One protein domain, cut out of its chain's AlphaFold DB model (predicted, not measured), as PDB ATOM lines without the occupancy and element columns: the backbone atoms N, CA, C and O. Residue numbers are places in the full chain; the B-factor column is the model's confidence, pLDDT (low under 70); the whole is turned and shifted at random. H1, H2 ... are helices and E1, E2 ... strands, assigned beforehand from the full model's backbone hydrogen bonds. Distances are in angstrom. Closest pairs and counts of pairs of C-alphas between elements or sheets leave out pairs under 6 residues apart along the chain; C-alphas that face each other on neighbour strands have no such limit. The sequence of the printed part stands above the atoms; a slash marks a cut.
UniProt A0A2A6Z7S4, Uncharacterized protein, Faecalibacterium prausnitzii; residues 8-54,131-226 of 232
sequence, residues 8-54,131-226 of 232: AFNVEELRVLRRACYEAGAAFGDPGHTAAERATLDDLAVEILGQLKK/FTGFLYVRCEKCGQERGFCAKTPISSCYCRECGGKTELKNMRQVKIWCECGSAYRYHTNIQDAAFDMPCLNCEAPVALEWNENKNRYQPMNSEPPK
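AT A GLANCE: This is residues 8 to 54 and 131 to 226 of the 232 residues of an uncharacterized protein of Faecalibacterium prausnitzii (UniProt A0A2A6Z7S4). A seven-stranded sheet curls and folds back on itself, so that one leaf of E2, E1, E6 and E5 faces a smaller leaf of E8 and E7, with E9 as the hinge. H1 stands up from the edge of this sheet at E2, meeting it with residues 19 to 24, and residues 39 to 54 of H2 stick out as a free arm, while E3 and E4 make a small separate hairpin. The printed part has 143 residues with two named helices followed by nine named strands, in the order H1 H2 E1 E2 E3 E4 E5 E6 E7 E8 E9; the large sheet is mixed, with the order E2 E1 E6 E5 E9 E8 E7, and the class is mixed, helices and strands. The whole is only just compact, close to loose, with a radius of gyration of the C-alphas of 17.1 A, and it is only just elongated, spanning 56 by 37 by 25 A.

IN THESE COORDINATES: In the large sheet, E2 is residues 145 to 154, 17.4 A long from first to last C-alpha, and E1 is residues 131 to 138, 15.0 A, with C-alpha 131 at (45.851, 44.145, 2.758). E6 is residues 183 to 188, 15.9 A, and E5 is residues 172 to 177, 16.6 A. E9 is residues 216 to 219, with C-alpha 219 at (57.856, 31.707, -11.740); E8 is residues 205 to 211, 18.6 A, and E7 is residues 194 to 198, 13.6 A. E3, residues 156 to 158, and E4, residues 165 to 167, form the second sheet. H1 is residues 11 to 24, 19.5 A, beginning at C-alpha 11 (38.312, 17.228, -10.976), and H2 is residues 35 to 54, 28.8 A.

HOW THE PARTS SIT: The large sheet is strongly twisted, its C-alphas lying up to 10.5 A off their best plane, and its edge strands are E2 and E7. E2 and E1 are an antiparallel hairpin, with N 133 and O 150 at 2.8 A, within hydrogen-bond range; E1 bends by 100 degrees at residue 134 and E2 by 110 degrees at residue 151. E1 and E6 are parallel, with N 136 and O 187 at 2.8 A. E6 and E5 are an antiparallel hairpin, with N 174 and O 186 at 2.8 A. E5 and E9 are parallel, at 23 degrees, with N 217 and O 173 at 2.9 A. E7, E8 and E9 form a meander, each strand the antiparallel neighbour of the one before, with N 209 and O 218 at 2.8 A and N 208 and O 195 at 2.8 A. Between the leaves of this folded sheet, the closest C-alphas of E5 and E8 are those of Ile 176 and Val 206, 7.5 A apart. H1 is on the sheet, over E2, at a height over the sheet of 12.0 A; its line stands up from the sheet, rising 62 degrees, and its closest C-alphas to E2 are those of Tyr 22 and Phe 148, 4.8 A apart. The hairpin of E3 and E4 is antiparallel, with N 166 and O 157 at 2.8 A; E2 and E3 meet only through their link. H2 is not on the sheet and is apart from H1. In both H1 and H2 every O i to N i+4 pair is within hydrogen-bond range.

THE WHOLE: The C-alphas of Lys 54 and Asn 213, the two farthest apart, are 60.3 A from each other. Without residues 39 to 54, which stand free, the body of 127 residues spans 48 by 41 by 25 A. Residues 55 to 130 are not printed, and C-alphas 54 and 131 are 46.4 A apart across this cut, which lies in the link from H2 to E1. Of the links that are printed whole, none is long. The mean pLDDT of the printed part is 81.7; 32 residues are under 70, namely residues 8 to 15, 23 to 39, 42, 52 and 222 to 226.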
ATOM      1  N   ALA A   8      33.462   9.509  -6.435       47.66
ATOM      2  CA  ALA A   8      34.589  10.417  -6.263       47.66
ATOM      3  C   ALA A   8      34.279  11.740  -6.981       47.66
ATOM      4  O   ALA A   8      33.944  11.722  -8.165       47.66
ATOM      5  N   PHE A   9      34.392  12.866  -6.271       46.78
ATOM      6  CA  PHE A   9      34.191  14.191  -6.859       46.78
ATOM      7  C   PHE A   9      35.043  14.340  -8.121       46.78
ATOM      8  O   PHE A   9      36.250  14.073  -8.106       46.78
ATOM      9  N   ASN A  10      34.423  14.785  -9.212       65.69
ATOM     10  CA  ASN A  10      35.158  15.049 -10.444       65.69
ATOM     11  C   ASN A  10      36.189  16.170 -10.222       65.69
ATOM     12  O   ASN A  10      36.016  17.040  -9.365       65.69
ATOM     13  N   VAL A  11      37.247  16.201 -11.043       61.19
ATOM     14  CA  VAL A  11      38.312  17.228 -10.976       61.19
ATOM     15  C   VAL A  11      37.735  18.652 -10.995       61.19
ATOM     16  O   VAL A  11      38.249  19.540 -10.320       61.19
ATOM     17  N   GLU A  12      36.638  18.874 -11.721       63.47
ATOM     18  CA  GLU A  12      35.967  20.175 -11.780       63.47
ATOM     19  C   GLU A  12      35.199  20.517 -10.493       63.47
ATOM     20  O   GLU A  12      35.199  21.666 -10.058       63.47
ATOM     21  N   GLU A  13      34.604  19.533  -9.821       69.56
ATOM     22  CA  GLU A  13      33.919  19.761  -8.544       69.56
ATOM     23  C   GLU A  13      34.924  20.057  -7.426       69.56
ATOM     24  O   GLU A  13      34.714  20.975  -6.633       69.56
ATOM     25  N   LEU A  14      36.071  19.371  -7.423       66.12
ATOM     26  CA  LEU A  14      37.202  19.693  -6.546       66.12
ATOM     27  C   LEU A  14      37.721  21.118  -6.782       66.12
ATOM     28  O   LEU A  14      38.023  21.824  -5.818       66.12
ATOM     29  N   ARG A  15      37.769  21.586  -8.039       67.94
ATOM     30  CA  ARG A  15      38.119  22.982  -8.365       67.94
ATOM     31  C   ARG A  15      37.118  23.976  -7.796       67.94
ATOM     32  O   ARG A  15      37.530  24.971  -7.195       67.94
ATOM     33  N   VAL A  16      35.821  23.720  -7.967       73.56
ATOM     34  CA  VAL A  16      34.755  24.586  -7.441       73.56
ATOM     35  C   VAL A  16      34.820  24.643  -5.918       73.56
ATOM     36  O   VAL A  16      34.851  25.737  -5.352       73.56
ATOM     37  N   LEU A  17      34.928  23.490  -5.256       71.38
ATOM     38  CA  LEU A  17      35.054  23.400  -3.803       71.38
ATOM     39  C   LEU A  17      36.315  24.105  -3.303       71.38
ATOM     40  O   LEU A  17      36.246  24.874  -2.351       71.38
ATOM     41  N   ARG A  18      37.458  23.936  -3.971       70.62
ATOM     42  CA  ARG A  18      38.706  24.610  -3.594       70.62
ATOM     43  C   ARG A  18      38.609  26.120  -3.745       70.62
ATOM     44  O   ARG A  18      39.047  26.851  -2.857       70.62
ATOM     45  N   ARG A  19      38.023  26.601  -4.843       74.31
ATOM     46  CA  ARG A  19      37.781  28.032  -5.037       74.31
ATOM     47  C   ARG A  19      36.853  28.571  -3.954       74.31
ATOM     48  O   ARG A  19      37.164  29.603  -3.366       74.31
ATOM     49  N   ALA A  20      35.795  27.832  -3.626       72.44
ATOM     50  CA  ALA A  20      34.893  28.165  -2.533       72.44
ATOM     51  C   ALA A  20      35.619  28.182  -1.177       72.44
ATOM     52  O   ALA A  20      35.449  29.134  -0.428       72.44
ATOM     53  N   CYS A  21      36.494  27.217  -0.875       70.94
ATOM     54  CA  CYS A  21      37.309  27.209   0.345       70.94
ATOM     55  C   CYS A  21      38.298  28.380   0.394       70.94
ATOM     56  O   CYS A  21      38.493  28.976   1.450       70.94
ATOM     57  N   TYR A  22      38.903  28.746  -0.736       72.12
ATOM     58  CA  TYR A  22      39.812  29.887  -0.834       72.12
ATOM     59  C   TYR A  22      39.074  31.221  -0.615       72.12
ATOM     60  O   TYR A  22      39.577  32.123   0.060       72.12
ATOM     61  N   GLU A  23      37.859  31.337  -1.159       68.38
ATOM     62  CA  GLU A  23      36.955  32.475  -0.963       68.38
ATOM     63  C   GLU A  23      36.354  32.516   0.451       68.38
ATOM     64  O   GLU A  23      36.168  33.601   1.005       68.38
ATOM     65  N   ALA A  24      36.081  31.355   1.050       66.62
ATOM     66  CA  ALA A  24      35.594  31.203   2.420       66.62
ATOM     67  C   ALA A  24      36.708  31.383   3.460       66.62
ATOM     68  O   ALA A  24      36.432  31.786   4.585       66.62
ATOM     69  N   GLY A  25      37.976  31.180   3.083       59.25
ATOM     70  CA  GLY A  25      39.143  31.452   3.927       59.25
ATOM     71  C   GLY A  25      39.227  32.905   4.414       59.25
ATOM     72  O   GLY A  25      39.928  33.174   5.389       59.25
ATOM     73  N   ALA A  26      38.475  33.818   3.782       54.97
ATOM     74  CA  ALA A  26      38.226  35.181   4.251       54.97
ATOM     75  C   ALA A  26      37.529  35.224   5.621       54.97
ATOM     76  O   ALA A  26      37.904  36.025   6.470       54.97
ATOM     77  N   ALA A  27      36.539  34.352   5.841       51.56
ATOM     78  CA  ALA A  27      35.698  34.350   7.039       51.56
ATOM     79  C   ALA A  27      36.464  33.904   8.296       51.56
ATOM     80  O   ALA A  27      36.108  34.275   9.407       51.56
ATOM     81  N   PHE A  28      37.574  33.180   8.124       48.44
ATOM     82  CA  PHE A  28      38.491  32.821   9.212       48.44
ATOM     83  C   PHE A  28      39.595  33.869   9.447       48.44
ATOM     84  O   PHE A  28      40.472  33.669  10.287       48.44
ATOM     85  N   GLY A  29      39.599  34.953   8.664       48.53
ATOM     86  CA  GLY A  29      40.387  36.161   8.911       48.53
ATOM     87  C   GLY A  29      39.618  37.233   9.687       48.53
ATOM     88  O   GLY A  29      40.231  38.216  10.096       48.53
ATOM     89  N   ASP A  30      38.312  37.045   9.907       40.62
ATOM     90  CA  ASP A  30      37.511  37.920  10.757       40.62
ATOM     91  C   ASP A  30      37.720  37.563  12.245       40.62
ATOM     92  O   ASP A  30      37.854  36.380  12.575       40.62
ATOM     93  N   PRO A  31      37.741  38.542  13.171       48.81
ATOM     94  CA  PRO A  31      38.082  38.360  14.591       48.81
ATOM     95  C   PRO A  31      37.171  37.416  15.401       48.81
ATOM     96  O   PRO A  31      37.340  37.317  16.614       48.81
ATOM     97  N   GLY A  32      36.181  36.778  14.772       43.47
ATOM     98  CA  GLY A  32      35.045  36.151  15.443       43.47
ATOM     99  C   GLY A  32      35.272  34.738  15.974       43.47
ATOM    100  O   GLY A  32      34.656  34.398  16.974       43.47
ATOM    101  N   HIS A  33      36.154  33.925  15.379       48.84
ATOM    102  CA  HIS A  33      36.281  32.531  15.820       48.84
ATOM    103  C   HIS A  33      37.216  32.366  17.016       48.84
ATOM    104  O   HIS A  33      38.433  32.173  16.865       48.84
ATOM    105  N   THR A  34      36.618  32.457  18.206       62.22
ATOM    106  CA  THR A  34      37.284  32.233  19.493       62.22
ATOM    107  C   THR A  34      37.817  30.799  19.587       62.22
ATOM    108  O   THR A  34      37.313  29.881  18.941       62.22
ATOM    109  N   ALA A  35      38.859  30.580  20.395       57.56
ATOM    110  CA  ALA A  35      39.410  29.239  20.624       57.56
ATOM    111  C   ALA A  35      38.348  28.241  21.129       57.56
ATOM    112  O   ALA A  35      38.433  27.055  20.825       57.56
ATOM    113  N   ALA A  36      37.323  28.736  21.830       58.06
ATOM    114  CA  ALA A  36      36.193  27.943  22.300       58.06
ATOM    115  C   ALA A  36      35.336  27.396  21.148       58.06
ATOM    116  O   ALA A  36      34.925  26.244  21.192       58.06
ATOM    117  N   GLU A  37      35.120  28.179  20.090       61.72
ATOM    118  CA  GLU A  37      34.359  27.731  18.916       61.72
ATOM    119  C   GLU A  37      35.134  26.722  18.060       61.72
ATOM    120  O   GLU A  37      34.537  25.915  17.356       61.72
ATOM    121  N   ARG A  38      36.471  26.736  18.123       63.06
ATOM    122  CA  ARG A  38      37.288  25.679  17.504       63.06
ATOM    123  C   ARG A  38      37.238  24.395  18.320       63.06
ATOM    124  O   ARG A  38      37.045  23.342  17.733       63.06
ATOM    125  N   ALA A  39      37.317  24.501  19.646       67.81
ATOM    126  CA  ALA A  39      37.179  23.353  20.536       67.81
ATOM    127  C   ALA A  39      35.822  22.655  20.353       67.81
ATOM    128  O   ALA A  39      35.784  21.442  20.203       67.81
ATOM    129  N   THR A  40      34.720  23.406  20.243       77.25
ATOM    130  CA  THR A  40      33.400  22.805  19.994       77.25
ATOM    131  C   THR A  40      33.283  22.149  18.619       77.25
ATOM    132  O   THR A  40      32.592  21.140  18.484       77.25
ATOM    133  N   LEU A  41      33.953  22.684  17.592       72.94
ATOM    134  CA  LEU A  41      34.016  22.047  16.273       72.94
ATOM    135  C   LEU A  41      34.866  20.769  16.288       72.94
ATOM    136  O   LEU A  41      34.483  19.792  15.645       72.94
ATOM    137  N   ASP A  42      35.975  20.761  17.029       69.38
ATOM    138  CA  ASP A  42      36.813  19.574  17.215       69.38
ATOM    139  C   ASP A  42      36.068  18.487  18.014       69.38
ATOM    140  O   ASP A  42      36.073  17.322  17.614       69.38
ATOM    141  N   ASP A  43      35.335  18.862  19.068       79.25
ATOM    142  CA  ASP A  43      34.482  17.948  19.841       79.25
ATOM    143  C   ASP A  43      33.378  17.330  18.963       79.25
ATOM    144  O   ASP A  43      33.176  16.110  18.963       79.25
ATOM    145  N   LEU A  44      32.714  18.147  18.135       82.06
ATOM    146  CA  LEU A  44      31.736  17.678  17.145       82.06
ATOM    147  C   LEU A  44      32.363  16.722  16.122       82.06
ATOM    148  O   LEU A  44      31.746  15.725  15.744       82.06
ATOM    149  N   ALA A  45      33.588  16.993  15.669       74.81
ATOM    150  CA  ALA A  45      34.287  16.127  14.724       74.81
ATOM    151  C   ALA A  45      34.607  14.754  15.338       74.81
ATOM    152  O   ALA A  45      34.409  13.723  14.684       74.81
ATOM    153  N   VAL A  46      35.038  14.715  16.604       84.56
ATOM    154  CA  VAL A  46      35.269  13.465  17.349       84.56
ATOM    155  C   VAL A  46      33.970  12.675  17.508       84.56
ATOM    156  O   VAL A  46      33.960  11.459  17.289       84.56
ATOM    157  N   GLU A  47      32.861  13.347  17.824       86.75
ATOM    158  CA  GLU A  47      31.553  12.706  17.949       86.75
ATOM    159  C   GLU A  47      31.101  12.076  16.623       86.75
ATOM    160  O   GLU A  47      30.726  10.898  16.587       86.75
ATOM    161  N   ILE A  48      31.210  12.812  15.514       83.62
ATOM    162  CA  ILE A  48      30.852  12.323  14.175       83.62
ATOM    163  C   ILE A  48      31.697  11.098  13.801       83.62
ATOM    164  O   ILE A  48      31.147  10.082  13.367       83.62
ATOM    165  N   LEU A  49      33.015  11.139  14.019       79.19
ATOM    166  CA  LEU A  49      33.903  10.003  13.746       79.19
ATOM    167  C   LEU A  49      33.581   8.787  14.627       79.19
ATOM    168  O   LEU A  49      33.638   7.646  14.159       79.19
ATOM    169  N   GLY A  50      33.197   9.009  15.885       83.69
ATOM    170  CA  GLY A  50      32.730   7.954  16.781       83.69
ATOM    171  C   GLY A  50      31.439   7.294  16.290       83.69
ATOM    172  O   GLY A  50      31.323   6.067  16.309       83.69
ATOM    173  N   GLN A  51      30.484   8.084  15.798       78.94
ATOM    174  CA  GLN A  51      29.238   7.574  15.218       78.94
ATOM    175  C   GLN A  51      29.483   6.789  13.925       78.94
ATOM    176  O   GLN A  51      28.839   5.764  13.699       78.94
ATOM    177  N   LEU A  52      30.432   7.226  13.092       67.50
ATOM    178  CA  LEU A  52      30.822   6.504  11.880       67.50
ATOM    179  C   LEU A  52      31.431   5.137  12.211       67.50
ATOM    180  O   LEU A  52      30.958   4.134  11.685       67.50
ATOM    181  N   LYS A  53      32.363   5.066  13.170       77.94
ATOM    182  CA  LYS A  53      32.947   3.788  13.618       77.94
ATOM    183  C   LYS A  53      31.904   2.829  14.193       77.94
ATOM    184  O   LYS A  53      31.915   1.646  13.867       77.94
ATOM    185  N   LYS A  54      30.960   3.328  15.002       75.19
ATOM    186  CA  LYS A  54      29.849   2.517  15.542       75.19
ATOM    187  C   LYS A  54      28.965   1.944  14.428       75.19
ATOM    188  O   LYS A  54      28.545   0.788  14.499       75.19
ATOM    189  N   PHE A 131      45.752  44.896   4.003       87.50
ATOM    190  CA  PHE A 131      45.851  44.145   2.758       87.50
ATOM    191  C   PHE A 131      44.495  43.548   2.370       87.50
ATOM    192  O   PHE A 131      43.721  43.127   3.228       87.50
ATOM    193  N   THR A 132      44.212  43.513   1.067       89.81
ATOM    194  CA  THR A 132      42.994  42.932   0.479       89.81
ATOM    195  C   THR A 132      43.339  42.015  -0.694       89.81
ATOM    196  O   THR A 132      44.439  42.062  -1.254       89.81
ATOM    197  N   GLY A 133      42.375  41.184  -1.092       90.94
ATOM    198  CA  GLY A 133      42.493  40.276  -2.228       90.94
ATOM    199  C   GLY A 133      43.221  38.981  -1.882       90.94
ATOM    200  O   GLY A 133      43.154  38.486  -0.760       90.94
ATOM    201  N   PHE A 134      43.892  38.397  -2.870       92.94
ATOM    202  CA  PHE A 134      44.588  37.123  -2.716       92.94
ATOM    203  C   PHE A 134      45.848  37.287  -1.853       92.94
ATOM    204  O   PHE A 134      46.763  38.041  -2.186       92.94
ATOM    205  N   LEU A 135      45.895  36.552  -0.748       93.38
ATOM    206  CA  LEU A 135      47.002  36.505   0.199       93.38
ATOM    207  C   LEU A 135      47.543  35.082   0.269       93.38
ATOM    208  O   LEU A 135      46.761  34.137   0.281       93.38
ATOM    209  N   TYR A 136      48.862  34.938   0.345       94.31
ATOM    210  CA  TYR A 136      49.532  33.676   0.640       94.31
ATOM    211  C   TYR A 136      50.458  33.874   1.830       94.31
ATOM    212  O   TYR A 136      51.453  34.587   1.727       94.31
ATOM    213  N   VAL A 137      50.104  33.305   2.973       93.56
ATOM    214  CA  VAL A 137      50.736  33.623   4.254       93.56
ATOM    215  C   VAL A 137      51.350  32.369   4.852       93.56
ATOM    216  O   VAL A 137      50.683  31.338   4.942       93.56
ATOM    217  N   ARG A 138      52.601  32.486   5.299       94.69
ATOM    218  CA  ARG A 138      53.278  31.507   6.151       94.69
ATOM    219  C   ARG A 138      53.068  31.883   7.613       94.69
ATOM    220  O   ARG A 138      53.341  33.019   8.002       94.69
ATOM    221  N   CYS A 139      52.584  30.947   8.423       91.38
ATOM    222  CA  CYS A 139      52.427  31.160   9.856       91.38
ATOM    223  C   CYS A 139      53.790  31.265  10.554       91.38
ATOM    224  O   CYS A 139      54.617  30.367  10.427       91.38
ATOM    225  N   GLU A 140      53.987  32.295  11.376       90.56
ATOM    226  CA  GLU A 140      55.232  32.480  12.142       90.56
ATOM    227  C   GLU A 140      55.422  31.453  13.272       90.56
ATOM    228  O   GLU A 140      56.549  31.205  13.686       90.56
ATOM    229  N   LYS A 141      54.341  30.834  13.774       89.19
ATOM    230  CA  LYS A 141      54.426  29.855  14.875       89.19
ATOM    231  C   LYS A 141      54.725  28.433  14.413       89.19
ATOM    232  O   LYS A 141      55.523  27.754  15.040       89.19
ATOM    233  N   CYS A 142      54.031  27.960  13.376       90.94
ATOM    234  CA  CYS A 142      54.131  26.567  12.922       90.94
ATOM    235  C   CYS A 142      54.685  26.412  11.502       90.94
ATOM    236  O   CYS A 142      54.807  25.290  11.031       90.94
ATOM    237  N   GLY A 143      54.972  27.508  10.794       90.75
ATOM    238  CA  GLY A 143      55.474  27.462   9.419       90.75
ATOM    239  C   GLY A 143      54.434  27.066   8.368       90.75
ATOM    240  O   GLY A 143      54.759  27.073   7.189       90.75
ATOM    241  N   GLN A 144      53.189  26.759   8.753       91.94
ATOM    242  CA  GLN A 144      52.167  26.349   7.792       91.94
ATOM    243  C   GLN A 144      51.846  27.479   6.811       91.94
ATOM    244  O   GLN A 144      51.495  28.592   7.214       91.94
ATOM    245  N   GLU A 145      51.914  27.165   5.521       92.75
ATOM    246  CA  GLU A 145      51.594  28.080   4.432       92.75
ATOM    247  C   GLU A 145      50.155  27.876   3.965       92.75
ATOM    248  O   GLU A 145      49.693  26.745   3.785       92.75
ATOM    249  N   ARG A 146      49.423  28.975   3.760       90.12
ATOM    250  CA  ARG A 146      48.085  28.920   3.164       90.12
ATOM    251  C   ARG A 146      47.807  30.124   2.286       90.12
ATOM    252  O   ARG A 146      48.154  31.256   2.623       90.12
ATOM    253  N   GLY A 147      47.048  29.886   1.224       91.00
ATOM    254  CA  GLY A 147      46.417  30.945   0.453       91.00
ATOM    255  C   GLY A 147      44.959  31.167   0.862       91.00
ATOM    256  O   GLY A 147      44.238  30.210   1.130       91.00
ATOM    257  N   PHE A 148      44.518  32.422   0.910       90.56
ATOM    258  CA  PHE A 148      43.108  32.800   1.063       90.56
ATOM    259  C   PHE A 148      42.822  34.160   0.404       90.56
ATOM    260  O   PHE A 148      43.745  34.886   0.025       90.56
ATOM    261  N   CYS A 149      41.550  34.500   0.189       90.00
ATOM    262  CA  CYS A 149      41.154  35.792  -0.380       90.00
ATOM    263  C   CYS A 149      40.552  36.681   0.709       90.00
ATOM    264  O   CYS A 149      39.465  36.391   1.188       90.00
ATOM    265  N   ALA A 150      41.214  37.767   1.101       88.94
ATOM    266  CA  ALA A 150      40.641  38.745   2.020       88.94
ATOM    267  C   ALA A 150      39.671  39.676   1.276       88.94
ATOM    268  O   ALA A 150      40.081  40.495   0.450       88.94
ATOM    269  N   LYS A 151      38.371  39.549   1.573       87.25
ATOM    270  CA  LYS A 151      37.327  40.443   1.037       87.25
ATOM    271  C   LYS A 151      37.362  41.818   1.706       87.25
ATOM    272  O   LYS A 151      37.088  42.823   1.056       87.25
ATOM    273  N   THR A 152      37.716  41.853   2.987       85.00
ATOM    274  CA  THR A 152      37.878  43.063   3.793       85.00
ATOM    275  C   THR A 152      39.364  43.367   4.019       85.00
ATOM    276  O   THR A 152      40.197  42.461   3.969       85.00
ATOM    277  N   PRO A 153      39.727  44.643   4.220       87.38
ATOM    278  CA  PRO A 153      41.102  45.038   4.508       87.38
ATOM    279  C   PRO A 153      41.536  44.545   5.894       87.38
ATOM    280  O   PRO A 153      41.007  45.006   6.903       87.38
ATOM    281  N   ILE A 154      42.525  43.648   5.937       89.19
ATOM    282  CA  ILE A 154      43.040  43.033   7.171       89.19
ATOM    283  C   ILE A 154      44.513  43.389   7.420       89.19
ATOM    284  O   ILE A 154      45.294  43.507   6.476       89.19
ATOM    285  N   SER A 155      44.904  43.546   8.690       89.88
ATOM    286  CA  SER A 155      46.301  43.763   9.124       89.88
ATOM    287  C   SER A 155      46.919  42.541   9.821       89.88
ATOM    288  O   SER A 155      48.125  42.491  10.049       89.88
ATOM    289  N   SER A 156      46.124  41.517  10.144       89.44
ATOM    290  CA  SER A 156      46.596  40.257  10.733       89.44
ATOM    291  C   SER A 156      45.688  39.093  10.339       89.44
ATOM    292  O   SER A 156      44.539  39.305   9.954       89.44
ATOM    293  N   CYS A 157      46.197  37.864  10.418       88.88
ATOM    294  CA  CYS A 157      45.417  36.650  10.185       88.88
ATOM    295  C   CYS A 157      45.761  35.555  11.200       88.88
ATOM    296  O   CYS A 157      46.884  35.496  11.703       88.88
ATOM    297  N   TYR A 158      44.815  34.654  11.466       88.50
ATOM    298  CA  TYR A 158      45.028  33.501  12.340       88.50
ATOM    299  C   TYR A 158      45.324  32.234  11.532       88.50
ATOM    300  O   TYR A 158      44.655  31.929  10.538       88.50
ATOM    301  N   CYS A 159      46.319  31.476  11.987       87.81
ATOM    302  CA  CYS A 159      46.626  30.157  11.453       87.81
ATOM    303  C   CYS A 159      45.506  29.165  11.786       87.81
ATOM    304  O   CYS A 159      44.981  29.168  12.899       87.81
ATOM    305  N   ARG A 160      45.159  28.303  10.824       84.44
ATOM    306  CA  ARG A 160      44.122  27.279  11.005       84.44
ATOM    307  C   ARG A 160      44.605  26.129  11.886       84.44
ATOM    308  O   ARG A 160      43.847  25.672  12.723       84.44
ATOM    309  N   GLU A 161      45.867  25.735  11.725       87.19
ATOM    310  CA  GLU A 161      46.431  24.564  12.400       87.19
ATOM    311  C   GLU A 161      46.779  24.857  13.864       87.19
ATOM    312  O   GLU A 161      46.413  24.109  14.759       87.19
ATOM    313  N   CYS A 162      47.468  25.972  14.136       87.94
ATOM    314  CA  CYS A 162      47.960  26.283  15.485       87.94
ATOM    315  C   CYS A 162      47.229  27.444  16.172       87.94
ATOM    316  O   CYS A 162      47.564  27.810  17.297       87.94
ATOM    317  N   GLY A 163      46.296  28.111  15.484       87.50
ATOM    318  CA  GLY A 163      45.607  29.295  16.006       87.50
ATOM    319  C   GLY A 163      46.486  30.535  16.205       87.50
ATOM    320  O   GLY A 163      45.997  31.548  16.699       87.50
ATOM    321  N   GLY A 164      47.768  30.485  15.830       88.00
ATOM    322  CA  GLY A 164      48.701  31.598  15.980       88.00
ATOM    323  C   GLY A 164      48.295  32.814  15.149       88.00
ATOM    324  O   GLY A 164      47.976  32.683  13.967       88.00
ATOM    325  N   LYS A 165      48.337  34.002  15.758       89.44
ATOM    326  CA  LYS A 165      48.180  35.280  15.055       89.44
ATOM    327  C   LYS A 165      49.464  35.593  14.287       89.44
ATOM    328  O   LYS A 165      50.543  35.532  14.862       89.44
ATOM    329  N   THR A 166      49.341  35.896  13.002       91.00
ATOM    330  CA  THR A 166      50.423  36.373  12.131       91.00
ATOM    331  C   THR A 166      50.083  37.789  11.686       91.00
ATOM    332  O   THR A 166      48.971  38.043  11.216       91.00
ATOM    333  N   GLU A 167      51.009  38.722  11.875       91.38
ATOM    334  CA  GLU A 167      50.827  40.115  11.471       91.38
ATOM    335  C   GLU A 167      51.208  40.281   9.999       91.38
ATOM    336  O   GLU A 167      52.269  39.849   9.556       91.38
ATOM    337  N   LEU A 168      50.335  40.912   9.215       90.94
ATOM    338  CA  LEU A 168      50.582  41.154   7.798       90.94
ATOM    339  C   LEU A 168      51.419  42.424   7.664       90.94
ATOM    340  O   LEU A 168      50.899  43.514   7.451       90.94
ATOM    341  N   LYS A 169      52.734  42.287   7.828       87.62
ATOM    342  CA  LYS A 169      53.711  43.370   7.664       87.62
ATOM    343  C   LYS A 169      54.667  43.034   6.523       87.62
ATOM    344  O   LYS A 169      54.958  41.870   6.275       87.62
ATOM    345  N   ASN A 170      55.163  44.063   5.830       87.06
ATOM    346  CA  ASN A 170      56.167  43.935   4.761       87.06
ATOM    347  C   ASN A 170      55.797  42.920   3.662       87.06
ATOM    348  O   ASN A 170      56.647  42.173   3.174       87.06
ATOM    349  N   MET A 171      54.522  42.889   3.272       92.38
ATOM    350  CA  MET A 171      54.039  41.936   2.280       92.38
ATOM    351  C   MET A 171      54.660  42.205   0.902       92.38
ATOM    352  O   MET A 171      54.595  43.316   0.373       92.38
ATOM    353  N   ARG A 172      55.208  41.161   0.288       94.25
ATOM    354  CA  ARG A 172      55.767  41.154  -1.065       94.25
ATOM    355  C   ARG A 172      54.712  40.747  -2.086       94.25
ATOM    356  O   ARG A 172      53.829  39.939  -1.798       94.25
ATOM    357  N   GLN A 173      54.808  41.274  -3.303       94.69
ATOM    358  CA  GLN A 173      53.927  40.861  -4.394       94.69
ATOM    359  C   GLN A 173      54.418  39.564  -5.034       94.69
ATOM    360  O   GLN A 173      55.604  39.394  -5.312       94.69
ATOM    361  N   VAL A 174      53.477  38.678  -5.336       95.44
ATOM    362  CA  VAL A 174      53.702  37.449  -6.091       95.44
ATOM    363  C   VAL A 174      52.848  37.503  -7.340       95.44
ATOM    364  O   VAL A 174      51.647  37.770  -7.274       95.44
ATOM    365  N   LYS A 175      53.443  37.218  -8.495       93.44
ATOM    366  CA  LYS A 175      52.691  37.017  -9.730       93.44
ATOM    367  C   LYS A 175      52.942  35.600 -10.209       93.44
ATOM    368  O   LYS A 175      54.060  35.289 -10.583       93.44
ATOM    369  N   ILE A 176      51.897  34.784 -10.227       90.88
ATOM    370  CA  ILE A 176      51.960  33.380 -10.636       90.88
ATOM    371  C   ILE A 176      51.360  33.240 -12.024       90.88
ATOM    372  O   ILE A 176      50.324  33.839 -12.323       90.88
ATOM    373  N   TRP A 177      51.999  32.431 -12.856       91.25
ATOM    374  CA  TRP A 177      51.433  31.902 -14.086       91.25
ATOM    375  C   TRP A 177      51.800  30.421 -14.172       91.25
ATOM    376  O   TRP A 177      52.972  30.046 -14.207       91.25
ATOM    377  N   CYS A 178      50.770  29.588 -14.121       90.00
ATOM    378  CA  CYS A 178      50.889  28.141 -14.142       90.00
ATOM    379  C   CYS A 178      50.769  27.623 -15.581       90.00
ATOM    380  O   CYS A 178      50.081  28.225 -16.410       90.00
ATOM    381  N   GLU A 179      51.376  26.472 -15.858       88.12
ATOM    382  CA  GLU A 179      51.293  25.770 -17.145       88.12
ATOM    383  C   GLU A 179      49.857  25.386 -17.524       88.12
ATOM    384  O   GLU A 179      49.520  25.330 -18.702       88.12
ATOM    385  N   CYS A 180      48.959  25.245 -16.540       86.19
ATOM    386  CA  CYS A 180      47.528  25.058 -16.796       86.19
ATOM    387  C   CYS A 180      46.830  26.304 -17.388       86.19
ATOM    388  O   CYS A 180      45.612  26.308 -17.556       86.19
ATOM    389  N   GLY A 181      47.568  27.392 -17.637       87.00
ATOM    390  CA  GLY A 181      47.076  28.643 -18.218       87.00
ATOM    391  C   GLY A 181      46.493  29.632 -17.207       87.00
ATOM    392  O   GLY A 181      46.106  30.741 -17.579       87.00
ATOM    393  N   SER A 182      46.432  29.272 -15.924       87.19
ATOM    394  CA  SER A 182      45.911  30.147 -14.875       87.19
ATOM    395  C   SER A 182      46.973  31.145 -14.413       87.19
ATOM    396  O   SER A 182      48.131  30.787 -14.203       87.19
ATOM    397  N   ALA A 183      46.570  32.401 -14.221       90.19
ATOM    398  CA  ALA A 183      47.444  33.459 -13.734       90.19
ATOM    399  C   ALA A 183      46.784  34.227 -12.587       90.19
ATOM    400  O   ALA A 183      45.626  34.634 -12.684       90.19
ATOM    401  N   TYR A 184      47.545  34.459 -11.523       90.88
ATOM    402  CA  TYR A 184      47.059  35.057 -10.282       90.88
ATOM    403  C   TYR A 184      48.086  36.045  -9.723       90.88
ATOM    404  O   TYR A 184      49.273  36.007 -10.061       90.88
ATOM    405  N   ARG A 185      47.625  36.953  -8.864       93.44
ATOM    406  CA  ARG A 185      48.480  37.891  -8.132       93.44
ATOM    407  C   ARG A 185      48.173  37.759  -6.654       93.44
ATOM    408  O   ARG A 185      47.007  37.884  -6.304       93.44
ATOM    409  N   TYR A 186      49.194  37.552  -5.834       94.75
ATOM    410  CA  TYR A 186      49.067  37.432  -4.385       94.75
ATOM    411  C   TYR A 186      49.937  38.471  -3.682       94.75
ATOM    412  O   TYR A 186      50.884  39.006  -4.264       94.75
ATOM    413  N   HIS A 187      49.642  38.705  -2.411       94.69
ATOM    414  CA  HIS A 187      50.585  39.286  -1.462       94.69
ATOM    415  C   HIS A 187      51.057  38.194  -0.498       94.69
ATOM    416  O   HIS A 187      50.242  37.389  -0.049       94.69
ATOM    417  N   THR A 188      52.346  38.166  -0.160       95.25
ATOM    418  CA  THR A 188      52.924  37.180   0.766       95.25
ATOM    419  C   THR A 188      53.841  37.807   1.806       95.25
ATOM    420  O   THR A 188      54.516  38.787   1.509       95.25
ATOM    421  N   ASN A 189      53.880  37.243   3.014       94.81
ATOM    422  CA  ASN A 189      54.848  37.612   4.054       94.81
ATOM    423  C   ASN A 189      56.176  36.839   3.937       94.81
ATOM    424  O   ASN A 189      57.104  37.117   4.691       94.81
ATOM    425  N   ILE A 190      56.280  35.877   3.012       93.94
ATOM    426  CA  ILE A 190      57.490  35.074   2.805       93.94
ATOM    427  C   ILE A 190      58.603  35.953   2.222       93.94
ATOM    428  O   ILE A 190      58.407  36.654   1.220       93.94
ATOM    429  N   GLN A 191      59.784  35.903   2.840       92.69
ATOM    430  CA  GLN A 191      60.956  36.693   2.444       92.69
ATOM    431  C   GLN A 191      62.082  35.871   1.800       92.69
ATOM    432  O   GLN A 191      63.092  36.455   1.402       92.69
ATOM    433  N   ASP A 192      61.892  34.557   1.682       93.69
ATOM    434  CA  ASP A 192      62.847  33.610   1.106       93.69
ATOM    435  C   ASP A 192      63.238  33.992  -0.331       93.69
ATOM    436  O   ASP A 192      62.468  34.615  -1.060       93.69
ATOM    437  N   ALA A 193      64.435  33.601  -0.772       92.81
ATOM    438  CA  ALA A 193      64.884  33.883  -2.137       92.81
ATOM    439  C   ALA A 193      64.019  33.168  -3.192       92.81
ATOM    440  O   ALA A 193      63.721  33.733  -4.244       92.81
ATOM    441  N   ALA A 194      63.580  31.947  -2.885       93.12
ATOM    442  CA  ALA A 194      62.674  31.166  -3.707       93.12
ATOM    443  C   ALA A 194      61.801  30.257  -2.831       93.12
ATOM    444  O   ALA A 194      62.226  29.854  -1.749       93.12
ATOM    445  N   PHE A 195      60.589  29.953  -3.293       94.94
ATOM    446  CA  PHE A 195      59.666  29.026  -2.632       94.94
ATOM    447  C   PHE A 195      58.632  28.476  -3.625       94.94
ATOM    448  O   PHE A 195      58.409  29.060  -4.687       94.94
ATOM    449  N   ASP A 196      57.971  27.378  -3.268       93.06
ATOM    450  CA  ASP A 196      56.928  26.759  -4.084       93.06
ATOM    451  C   ASP A 196      55.532  27.157  -3.600       93.06
ATOM    452  O   ASP A 196      55.222  27.051  -2.417       93.06
ATOM    453  N   MET A 197      54.657  27.580  -4.516       92.12
ATOM    454  CA  MET A 197      53.249  27.856  -4.205       92.12
ATOM    455  C   MET A 197      52.322  26.973  -5.052       92.12
ATOM    456  O   MET A 197      52.458  26.967  -6.279       92.12
ATOM    457  N   PRO A 198      51.335  26.270  -4.459       91.62
ATOM    458  CA  PRO A 198      50.400  25.450  -5.223       91.62
ATOM    459  C   PRO A 198      49.467  26.318  -6.078       91.62
ATOM    460  O   PRO A 198      48.877  27.294  -5.605       91.62
ATOM    461  N   CYS A 199      49.283  25.942  -7.345       90.94
ATOM    462  CA  CYS A 199      48.330  26.607  -8.228       90.94
ATOM    463  C   CYS A 199      46.889  26.420  -7.728       90.94
ATOM    464  O   CYS A 199      46.445  25.301  -7.467       90.94
ATOM    465  N   LEU A 200      46.110  27.505  -7.678       87.62
ATOM    466  CA  LEU A 200      44.720  27.460  -7.211       87.62
ATOM    467  C   LEU A 200      43.812  26.558  -8.070       87.62
ATOM    468  O   LEU A 200      42.826  26.037  -7.559       87.62
ATOM    469  N   ASN A 201      44.130  26.378  -9.357       87.19
ATOM    470  CA  ASN A 201      43.284  25.648 -10.307       87.19
ATOM    471  C   ASN A 201      43.668  24.169 -10.494       87.19
ATOM    472  O   ASN A 201      42.801  23.320 -10.673       87.19
ATOM    473  N   CYS A 202      44.964  23.858 -10.514       88.44
ATOM    474  CA  CYS A 202      45.467  22.514 -10.827       88.44
ATOM    475  C   CYS A 202      46.377  21.927  -9.748       88.44
ATOM    476  O   CYS A 202      46.876  20.826  -9.927       88.44
ATOM    477  N   GLU A 203      46.599  22.652  -8.648       86.94
ATOM    478  CA  GLU A 203      47.376  22.218  -7.477       86.94
ATOM    479  C   GLU A 203      48.873  22.009  -7.701       86.94
ATOM    480  O   GLU A 203      49.615  21.928  -6.727       86.94
ATOM    481  N   ALA A 204      49.323  21.990  -8.955       89.62
ATOM    482  CA  ALA A 204      50.725  21.849  -9.294       89.62
ATOM    483  C   ALA A 204      51.565  22.917  -8.563       89.62
ATOM    484  O   ALA A 204      51.187  24.101  -8.590       89.62
ATOM    485  N   PRO A 205      52.670  22.526  -7.902       92.06
ATOM    486  CA  PRO A 205      53.572  23.472  -7.266       92.06
ATOM    487  C   PRO A 205      54.222  24.343  -8.341       92.06
ATOM    488  O   PRO A 205      54.731  23.846  -9.345       92.06
ATOM    489  N   VAL A 206      54.169  25.656  -8.147       93.38
ATOM    490  CA  VAL A 206      54.841  26.623  -9.008       93.38
ATOM    491  C   VAL A 206      56.031  27.182  -8.242       93.38
ATOM    492  O   VAL A 206      55.834  27.878  -7.248       93.38
ATOM    493  N   ALA A 207      57.237  26.905  -8.736       94.19
ATOM    494  CA  ALA A 207      58.479  27.434  -8.181       94.19
ATOM    495  C   ALA A 207      58.607  28.928  -8.480       94.19
ATOM    496  O   ALA A 207      58.629  29.339  -9.645       94.19
ATOM    497  N   LEU A 208      58.679  29.739  -7.427       94.38
ATOM    498  CA  LEU A 208      58.744  31.193  -7.477       94.38
ATOM    499  C   LEU A 208      60.104  31.684  -6.999       94.38
ATOM    500  O   LEU A 208      60.590  31.248  -5.966       94.38
ATOM    501  N   GLU A 209      60.662  32.664  -7.701       94.69
ATOM    502  CA  GLU A 209      61.923  33.318  -7.361       94.69
ATOM    503  C   GLU A 209      61.712  34.818  -7.143       94.69
ATOM    504  O   GLU A 209      60.936  35.473  -7.856       94.69
ATOM    505  N   TRP A 210      62.393  35.372  -6.141       95.19
ATOM    506  CA  TRP A 210      62.388  36.797  -5.860       95.19
ATOM    507  C   TRP A 210      63.167  37.561  -6.928       95.19
ATOM    508  O   TRP A 210      64.357  37.358  -7.135       95.19
ATOM    509  N   ASN A 211      62.502  38.508  -7.587       93.00
ATOM    510  CA  ASN A 211      63.156  39.408  -8.521       93.00
ATOM    511  C   ASN A 211      63.340  40.782  -7.872       93.00
ATOM    512  O   ASN A 211      62.386  41.563  -7.814       93.00
ATOM    513  N   GLU A 212      64.564  41.086  -7.438       90.38
ATOM    514  CA  GLU A 212      64.918  42.353  -6.779       90.38
ATOM    515  C   GLU A 212      64.615  43.571  -7.658       90.38
ATOM    516  O   GLU A 212      63.971  44.518  -7.213       90.38
ATOM    517  N   ASN A 213      64.949  43.504  -8.951       90.31
ATOM    518  CA  ASN A 213      64.721  44.607  -9.895       90.31
ATOM    519  C   ASN A 213      63.243  45.003 -10.013       90.31
ATOM    520  O   ASN A 213      62.906  46.147 -10.311       90.31
ATOM    521  N   LYS A 214      62.342  44.034  -9.832       88.75
ATOM    522  CA  LYS A 214      60.891  44.215  -9.963       88.75
ATOM    523  C   LYS A 214      60.166  44.181  -8.618       88.75
ATOM    524  O   LYS A 214      58.939  44.288  -8.632       88.75
ATOM    525  N   ASN A 215      60.893  44.009  -7.510       91.50
ATOM    526  CA  ASN A 215      60.379  43.832  -6.152       91.50
ATOM    527  C   ASN A 215      59.181  42.867  -6.077       91.50
ATOM    528  O   ASN A 215      58.162  43.159  -5.445       91.50
ATOM    529  N   ARG A 216      59.264  41.731  -6.783       94.00
ATOM    530  CA  ARG A 216      58.175  40.745  -6.830       94.00
ATOM    531  C   ARG A 216      58.669  39.337  -7.129       94.00
ATOM    532  O   ARG A 216      59.615  39.163  -7.899       94.00
ATOM    533  N   TYR A 217      57.928  38.347  -6.645       95.19
ATOM    534  CA  TYR A 217      58.135  36.950  -7.010       95.19
ATOM    535  C   TYR A 217      57.579  36.626  -8.396       95.19
ATOM    536  O   TYR A 217      56.515  37.126  -8.794       95.19
ATOM    537  N   GLN A 218      58.310  35.789  -9.128       92.94
ATOM    538  CA  GLN A 218      57.981  35.330 -10.474       92.94
ATOM    539  C   GLN A 218      58.325  33.843 -10.628       92.94
ATOM    540  O   GLN A 218      59.342  33.417 -10.093       92.94
ATOM    541  N   PRO A 219      57.516  33.062 -11.358       92.31
ATOM    542  CA  PRO A 219      57.856  31.707 -11.740       92.31
ATOM    543  C   PRO A 219      59.201  31.601 -12.447       92.31
ATOM    544  O   PRO A 219      59.491  32.398 -13.340       92.31
ATOM    545  N   MET A 220      59.974  30.584 -12.071       85.06
ATOM    546  CA  MET A 220      61.292  30.312 -12.646       85.06
ATOM    547  C   MET A 220      61.199  29.685 -14.051       85.06
ATOM    548  O   MET A 220      61.993  30.011 -14.927       85.06
ATOM    549  N   ASN A 221      60.186  28.841 -14.292       70.19
ATOM    550  CA  ASN A 221      60.149  27.932 -15.450       70.19
ATOM    551  C   ASN A 221      59.011  28.172 -16.449       70.19
ATOM    552  O   ASN A 221      58.831  27.381 -17.370       70.19
ATOM    553  N   SER A 222      58.231  29.238 -16.302       62.34
ATOM    554  CA  SER A 222      57.103  29.484 -17.198       62.34
ATOM    555  C   SER A 222      57.263  30.804 -17.948       62.34
ATOM    556  O   SER A 222      57.598  31.842 -17.376       62.34
ATOM    557  N   GLU A 223      57.024  30.788 -19.260       62.69
ATOM    558  CA  GLU A 223      56.899  32.025 -20.026       62.69
ATOM    559  C   GLU A 223      55.606  32.744 -19.603       62.69
ATOM    560  O   GLU A 223      54.568  32.096 -19.416       62.69
ATOM    561  N   PRO A 224      55.614  34.081 -19.452       63.47
ATOM    562  CA  PRO A 224      54.389  34.807 -19.171       63.47
ATOM    563  C   PRO A 224      53.381  34.547 -20.303       63.47
ATOM    564  O   PRO A 224      53.764  34.601 -21.476       63.47
ATOM    565  N   PRO A 225      52.093  34.307 -19.992       61.06
ATOM    566  CA  PRO A 225      51.092  34.030 -21.013       61.06
ATOM    567  C   PRO A 225      51.109  35.149 -22.053       61.06
ATOM    568  O   PRO A 225      50.996  36.332 -21.707       61.06
ATOM    569  N   LYS A 226      51.298  34.777 -23.328       59.53
ATOM    570  CA  LYS A 226      51.381  35.725 -24.444       59.53
ATOM    571  C   LYS A 226      50.126  36.590 -24.420       59.53
ATOM    572  O   LYS A 226      49.020  36.102 -24.652       59.53
TER     573      LYS A 226